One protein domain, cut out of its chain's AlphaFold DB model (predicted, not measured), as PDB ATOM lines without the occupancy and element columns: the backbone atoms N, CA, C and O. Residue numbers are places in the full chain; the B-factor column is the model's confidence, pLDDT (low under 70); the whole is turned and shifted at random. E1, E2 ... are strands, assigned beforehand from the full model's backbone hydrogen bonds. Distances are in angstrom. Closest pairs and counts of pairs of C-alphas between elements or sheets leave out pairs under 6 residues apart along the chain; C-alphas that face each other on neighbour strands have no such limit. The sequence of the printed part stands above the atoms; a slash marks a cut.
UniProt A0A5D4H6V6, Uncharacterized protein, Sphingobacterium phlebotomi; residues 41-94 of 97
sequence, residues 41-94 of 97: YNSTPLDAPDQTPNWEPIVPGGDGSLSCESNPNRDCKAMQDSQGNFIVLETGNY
ATOM      1  N   TYR A  41     255.875 204.801 221.744       93.88
ATOM      2  CA  TYR A  41     256.979 203.946 221.323       93.88
ATOM      3  C   TYR A  41     258.276 204.759 221.244       93.88
ATOM      4  O   TYR A  41     258.245 205.976 221.056       93.88
ATOM      5  N   ASN A  42     259.410 204.092 221.437       94.94
ATOM      6  CA  ASN A  42     260.725 204.710 221.344       94.94
ATOM      7  C   ASN A  42     261.167 204.745 219.879       94.94
ATOM      8  O   ASN A  42     261.589 203.707 219.357       94.94
ATOM      9  N   SER A  43     261.093 205.924 219.257       94.62
ATOM     10  CA  SER A  43     261.486 206.186 217.869       94.62
ATOM     11  C   SER A  43     262.984 206.476 217.688       94.62
ATOM     12  O   SER A  43     263.423 206.794 216.587       94.62
ATOM     13  N   THR A  44     263.804 206.355 218.739       94.50
ATOM     14  CA  THR A  44     265.256 206.554 218.629       94.50
ATOM     15  C   THR A  44     265.893 205.476 217.745       94.50
ATOM     16  O   THR A  44     265.780 204.294 218.089       94.50
ATOM     17  N   PRO A  45     266.606 205.836 216.663       91.75
ATOM     18  CA  PRO A  45     267.277 204.874 215.791       91.75
ATOM     19  C   PRO A  45     268.218 203.923 216.543       91.75
ATOM     20  O   PRO A  45     268.853 204.294 217.537       91.75
ATOM     21  N   LEU A  46     268.336 202.682 216.061       89.81
ATOM     22  CA  LEU A  46     269.159 201.647 216.706       89.81
ATOM     23  C   LEU A  46     270.658 201.988 216.732       89.81
ATOM     24  O   LEU A  46     271.390 201.466 217.570       89.81
ATOM     25  N   ASP A  47     271.113 202.865 215.843       90.50
ATOM     26  CA  ASP A  47     272.492 203.334 215.721       90.50
ATOM     27  C   ASP A  47     272.759 204.671 216.442       90.50
ATOM     28  O   ASP A  47     273.880 205.184 216.390       90.50
ATOM     29  N   ALA A  48     271.770 205.234 217.150       90.50
ATOM     30  CA  ALA A  48     271.951 206.474 217.898       90.50
ATOM     31  C   ALA A  48     273.022 206.320 219.006       90.50
ATOM     32  O   ALA A  48     272.995 205.340 219.755       90.50
ATOM     33  N   PRO A  49     273.952 207.280 219.161       87.44
ATOM     34  CA  PRO A  49     275.134 207.124 220.014       87.44
ATOM     35  C   PRO A  49     274.852 207.143 221.522       87.44
ATOM     36  O   PRO A  49     275.607 206.543 222.283       87.44
ATOM     37  N   ASP A  50     273.803 207.832 221.969       87.69
ATOM     38  CA  ASP A  50     273.432 207.948 223.385       87.69
ATOM     39  C   ASP A  50     272.214 207.086 223.762       87.69
ATOM     40  O   ASP A  50     271.937 206.911 224.946       87.69
ATOM     41  N   GLN A  51     271.514 206.531 222.762       88.94
ATOM     42  CA  GLN A  51     270.297 205.721 222.910       88.94
ATOM     43  C   GLN A  51     269.224 206.378 223.800       88.94
ATOM     44  O   GLN A  51     268.374 205.685 224.366       88.94
ATOM     45  N   THR A  52     269.222 207.710 223.915       93.12
ATOM     46  CA  THR A  52     268.214 208.436 224.696       93.12
ATOM     47  C   THR A  52     266.838 208.225 224.053       93.12
ATOM     48  O   THR A  52     266.697 208.514 222.862       93.12
ATOM     49  N   PRO A  53     265.815 207.728 224.780       92.88
ATOM     50  CA  PRO A  53     264.510 207.455 224.186       92.88
ATOM     51  C   PRO A  53     263.808 208.718 223.681       92.88
ATOM     52  O   PRO A  53     263.566 209.655 224.444       92.88
ATOM     53  N   ASN A  54     263.431 208.712 222.405       94.94
ATOM     54  CA  ASN A  54     262.544 209.692 221.802       94.94
ATOM     55  C   ASN A  54     261.142 209.089 221.749       94.94
ATOM     56  O   ASN A  54     260.877 208.165 220.982       94.94
ATOM     57  N   TRP A  55     260.258 209.560 222.621       95.25
ATOM     58  CA  TRP A  55     258.924 208.988 222.763       95.25
ATOM     59  C   TRP A  55     257.942 209.628 221.792       95.25
ATOM     60  O   TRP A  55     257.665 210.824 221.872       95.25
ATOM     61  N   GLU A  56     257.354 208.804 220.932       93.50
ATOM     62  CA  GLU A  56     256.327 209.216 219.980       93.50
ATOM     63  C   GLU A  56     255.008 208.483 220.229       93.50
ATOM     64  O   GLU A  56     255.018 207.333 220.680       93.50
ATOM     65  N   PRO A  57     253.857 209.128 219.975       91.62
ATOM     66  CA  PRO A  57     252.556 208.524 220.217       91.62
ATOM     67  C   PRO A  57     252.325 207.331 219.287       91.62
ATOM     68  O   PRO A  57     252.621 207.381 218.095       91.62
ATOM     69  N   ILE A  58     251.732 206.270 219.827       90.19
ATOM     70  CA  ILE A  58     251.309 205.115 219.036       90.19
ATOM     71  C   ILE A  58     250.026 205.475 218.285       90.19
ATOM     72  O   ILE A  58     249.013 205.831 218.895       90.19
ATOM     73  N   VAL A  59     250.044 205.320 216.963       85.12
ATOM     74  CA  VAL A  59     248.854 205.474 216.120       85.12
ATOM     75  C   VAL A  59     248.284 204.085 215.821       85.12
ATOM     76  O   VAL A  59     249.004 203.228 215.304       85.12
ATOM     77  N   PRO A  60     246.997 203.810 216.112       77.19
ATOM     78  CA  PRO A  60     246.384 202.527 215.776       77.19
ATOM     79  C   PRO A  60     246.508 202.212 214.278       77.19
ATOM     80  O   PRO A  60     246.018 202.963 213.438       77.19
ATOM     81  N   GLY A  61     247.170 201.100 213.947       77.81
ATOM     82  CA  GLY A  61     247.451 200.701 212.562       77.81
ATOM     83  C   GLY A  61     248.550 201.506 211.855       77.81
ATOM     84  O   GLY A  61     248.782 201.276 210.672       77.81
ATOM     85  N   GLY A  62     249.213 202.427 212.559       81.31
ATOM     86  CA  GLY A  62     250.351 203.210 212.077       81.31
ATOM     87  C   GLY A  62     251.611 202.954 212.903       81.31
ATOM     88  O   GLY A  62     251.819 201.854 213.424       81.31
ATOM     89  N   ASP A  63     252.448 203.978 213.031       82.62
ATOM     90  CA  ASP A  63     253.707 203.883 213.768       82.62
ATOM     91  C   ASP A  63     253.482 203.597 215.262       82.62
ATOM     92  O   ASP A  63     252.488 203.993 215.875       82.62
ATOM     93  N   GLY A  64     254.386 202.810 215.836       83.44
ATOM     94  CA  GLY A  64     254.303 202.278 217.193       83.44
ATOM     95  C   GLY A  64     253.377 201.067 217.373       83.44
ATOM     96  O   GLY A  64     253.349 200.474 218.459       83.44
ATOM     97  N   SER A  65     252.621 200.663 216.342       84.19
ATOM     98  CA  SER A  65     251.641 199.567 216.456       84.19
ATOM     99  C   SER A  65     252.264 198.166 216.465       84.19
ATOM    100  O   SER A  65     251.681 197.240 217.033       84.19
ATOM    101  N   LEU A  66     253.460 198.009 215.894       87.19
ATOM    102  CA  LEU A  66     254.173 196.731 215.837       87.19
ATOM    103  C   LEU A  66     254.654 196.282 217.223       87.19
ATOM    104  O   LEU A  66     254.938 197.103 218.096       87.19
ATOM    105  N   SER A  67     254.737 194.970 217.434       87.25
ATOM    106  CA  SER A  67     255.332 194.388 218.642       87.25
ATOM    107  C   SER A  67     256.836 194.639 218.686       87.25
ATOM    108  O   SER A  67     257.485 194.701 217.641       87.25
ATOM    109  N   CYS A  68     257.386 194.765 219.890       88.31
ATOM    110  CA  CYS A  68     258.819 194.927 220.061       88.31
ATOM    111  C   CYS A  68     259.548 193.608 219.818       88.31
ATOM    112  O   CYS A  68     259.081 192.533 220.197       88.31
ATOM    113  N   GLU A  69     260.728 193.693 219.218       90.06
ATOM    114  CA  GLU A  69     261.660 192.576 219.183       90.06
ATOM    115  C   GLU A  69     262.418 192.498 220.508       90.06
ATOM    116  O   GLU A  69     262.783 193.520 221.088       90.06
ATOM    117  N   SER A  70     262.675 191.282 220.991       86.62
ATOM    118  CA  SER A  70     263.295 191.061 222.299       86.62
ATOM    119  C   SER A  70     264.679 191.714 222.398       86.62
ATOM    120  O   SER A  70     265.635 191.278 221.758       86.62
ATOM    121  N   ASN A  71     264.790 192.741 223.241       86.75
ATOM    122  CA  ASN A  71     266.049 193.362 223.637       86.75
ATOM    123  C   ASN A  71     265.907 193.929 225.062       86.75
ATOM    124  O   ASN A  71     265.213 194.926 225.253       86.75
ATOM    125  N   PRO A  72     266.567 193.342 226.074       85.75
ATOM    126  CA  PRO A  72     266.414 193.776 227.461       85.75
ATOM    127  C   PRO A  72     267.092 195.118 227.772       85.75
ATOM    128  O   PRO A  72     266.830 195.685 228.828       85.75
ATOM    129  N   ASN A  73     267.961 195.615 226.889       88.50
ATOM    130  CA  ASN A  73     268.796 196.793 227.141       88.50
ATOM    131  C   ASN A  73     268.240 198.080 226.520       88.50
ATOM    132  O   ASN A  73     268.905 199.112 226.576       88.50
ATOM    133  N   ARG A  74     267.069 198.017 225.881       90.00
ATOM    134  CA  ARG A  74     266.478 199.152 225.177       90.00
ATOM    135  C   ARG A  74     265.018 199.288 225.555       90.00
ATOM    136  O   ARG A  74     264.271 198.316 225.508       90.00
ATOM    137  N   ASP A  75     264.601 200.500 225.877       93.56
ATOM    138  CA  ASP A  75     263.190 200.792 226.082       93.56
ATOM    139  C   ASP A  75     262.479 200.790 224.729       93.56
ATOM    140  O   ASP A  75     262.947 201.420 223.778       93.56
ATOM    141  N   CYS A  76     261.355 200.084 224.629       92.50
ATOM    142  CA  CYS A  76     260.604 199.997 223.382       92.50
ATOM    143  C   CYS A  76     259.268 200.721 223.463       92.50
ATOM    144  O   CYS A  76     258.968 201.547 222.603       92.50
ATOM    145  N   LYS A  77     258.468 200.429 224.493       92.06
ATOM    146  CA  LYS A  77     257.149 201.036 224.678       92.06
ATOM    147  C   LYS A  77     256.955 201.531 226.094       92.06
ATOM    148  O   LYS A  77     257.367 200.894 227.066       92.06
ATOM    149  N   ALA A  78     256.258 202.651 226.190       93.88
ATOM    150  CA  ALA A  78     255.928 203.298 227.442       93.88
ATOM    151  C   ALA A  78     254.474 203.769 227.445       93.88
ATOM    152  O   ALA A  78     253.818 203.909 226.408       93.88
ATOM    153  N   MET A  79     253.968 204.038 228.638       91.94
ATOM    154  CA  MET A  79     252.798 204.886 228.830       91.94
ATOM    155  C   MET A  79     253.246 206.256 229.332       91.94
ATOM    156  O   MET A  79     254.208 206.352 230.092       91.94
ATOM    157  N   GLN A  80     252.530 207.301 228.943       89.69
ATOM    158  CA  GLN A  80     252.688 208.620 229.541       89.69
ATOM    159  C   GLN A  80     251.692 208.784 230.693       89.69
ATOM    160  O   GLN A  80     250.497 208.539 230.511       89.69
ATOM    161  N   ASP A  81     252.175 209.170 231.873       89.25
ATOM    162  CA  ASP A  81     251.322 209.486 233.017       89.25
ATOM    163  C   ASP A  81     250.680 210.883 232.893       89.25
ATOM    164  O   ASP A  81     250.966 211.661 231.983       89.25
ATOM    165  N   SER A  82     249.793 211.229 233.830       86.88
ATOM    166  CA  SER A  82     249.110 212.531 233.842       86.88
ATOM    167  C   SER A  82     250.029 213.726 234.122       86.88
ATOM    168  O   SER A  82     249.602 214.869 233.959       86.88
ATOM    169  N   GLN A  83     251.267 213.483 234.554       90.12
ATOM    170  CA  GLN A  83     252.288 214.495 234.820       90.12
ATOM    171  C   GLN A  83     253.257 214.654 233.637       90.12
ATOM    172  O   GLN A  83     254.120 215.531 233.673       90.12
ATOM    173  N   GLY A  84     253.097 213.847 232.585       86.88
ATOM    174  CA  GLY A  84     253.929 213.865 231.388       86.88
ATOM    175  C   GLY A  84     255.156 212.955 231.455       86.88
ATOM    176  O   GLY A  84     255.948 212.977 230.513       86.88
ATOM    177  N   ASN A  85     255.324 212.151 232.510       91.06
ATOM    178  CA  ASN A  85     256.437 211.208 232.611       91.06
ATOM    179  C   ASN A  85     256.148 209.934 231.817       91.06
ATOM    180  O   ASN A  85     255.011 209.466 231.765       91.06
ATOM    181  N   PHE A  86     257.198 209.329 231.265       91.81
ATOM    182  CA  PHE A  86     257.105 208.057 230.558       91.81
ATOM    183  C   PHE A  86     257.468 206.899 231.481       91.81
ATOM    184  O   PHE A  86     258.554 206.858 232.057       91.81
ATOM    185  N   ILE A  87     256.550 205.946 231.608       92.06
ATOM    186  CA  ILE A  87     256.736 204.715 232.368       92.06
ATOM    187  C   ILE A  87     256.869 203.574 231.365       92.06
ATOM    188  O   ILE A  87     255.920 203.260 230.644       92.06
ATOM    189  N   VAL A  88     258.055 202.972 231.316       90.62
ATOM    190  CA  VAL A  88     258.380 201.872 230.401       90.62
ATOM    191  C   VAL A  88     257.564 200.638 230.770       90.62
ATOM    192  O   VAL A  88     257.524 200.221 231.928       90.62
ATOM    193  N   LEU A  89     256.904 200.063 229.769       89.06
ATOM    194  CA  LEU A  89     256.071 198.867 229.902       89.06
ATOM    195  C   LEU A  89     256.678 197.664 229.179       89.06
ATOM    196  O   LEU A  89     256.440 196.527 229.583       89.06
ATOM    197  N   GLU A  90     257.458 197.911 228.127       89.56
ATOM    198  CA  GLU A  90     258.083 196.878 227.308       89.56
ATOM    199  C   GLU A  90     259.485 197.326 226.889       89.56
ATOM    200  O   GLU A  90     259.679 198.444 226.398       89.56
ATOM    201  N   THR A  91     260.460 196.438 227.067       91.75
ATOM    202  CA  THR A  91     261.818 196.596 226.545       91.75
ATOM    203  C   THR A  91     261.962 195.823 225.240       91.75
ATOM    204  O   THR A  91     261.352 194.770 225.047       91.75
ATOM    205  N   GLY A  92     262.732 196.371 224.309       90.81
ATOM    206  CA  GLY A  92     262.918 195.798 222.990       90.81
ATOM    207  C   GLY A  92     263.434 196.768 221.931       90.81
ATOM    208  O   GLY A  92     263.611 197.972 222.152       90.81
ATOM    209  N   ASN A  93     263.631 196.228 220.735       88.94
ATOM    210  CA  ASN A  93     263.821 197.023 219.530       88.94
ATOM    211  C   ASN A  93     262.460 197.252 218.881       88.94
ATOM    212  O   ASN A  93     261.679 196.314 218.720       88.94
ATOM    213  N   TYR A  94     262.171 198.497 218.515       89.31
ATOM    214  CA  TYR A  94     260.988 198.775 217.719       89.31
ATOM    215  C   TYR A  94     261.333 198.512 216.242       89.31
ATOM    216  O   TYR A  94     262.260 199.142 215.741       89.31
TER     217      TYR A  94
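AT A GLANCE: This is residues 41 to 94 of the 97 residues of an uncharacterized protein of Sphingobacterium phlebotomi (UniProt A0A5D4H6V6). With little regular structure, the domain is a small two-stranded hairpin, E2 and E3, over a second layer of mostly loop, residues 41 to 57, which holds the short strand E1; the loop of residues 58 to 74 joins the two. The printed part has 54 residues, no named helix and three strands, E1, E2, E3, which hold 15 residues; the class is all strand, the sheet antiparallel. It is compact, radius of gyration of the C-alphas 10.8 A, spanning 29 by 25 by 16 A.

IN THESE COORDINATES: E2, residues 75 to 80, runs 13.5 A from C-alpha 75 at (263.190, 200.792, 226.082). E3, residues 86 to 91, runs 13.0 A to C-alpha 91 at (261.818, 196.596, 226.545). E1, residues 55 to 57, measures 6.9 A.

HOW THE PARTS SIT: E2 and E3 form an antiparallel hairpin, directions 146 degrees apart; N 79 and O 87 are within hydrogen-bond range at 2.9 A. E1 pairs with no named strand; its closest C-alphas to E2, Trp 55 and Ala 78, are 8.0 A apart. E1 and E3 are only just apart, closest C-alphas 8.1 A.

THE WHOLE: The C-alphas farthest apart, Asp 47 and Ser 82, are 31.0 A apart. The printed part has no cut. E1 to E2 is a long link of 17 residues, E2 to E3 a tight one. No printed residue is under 70 in pLDDT.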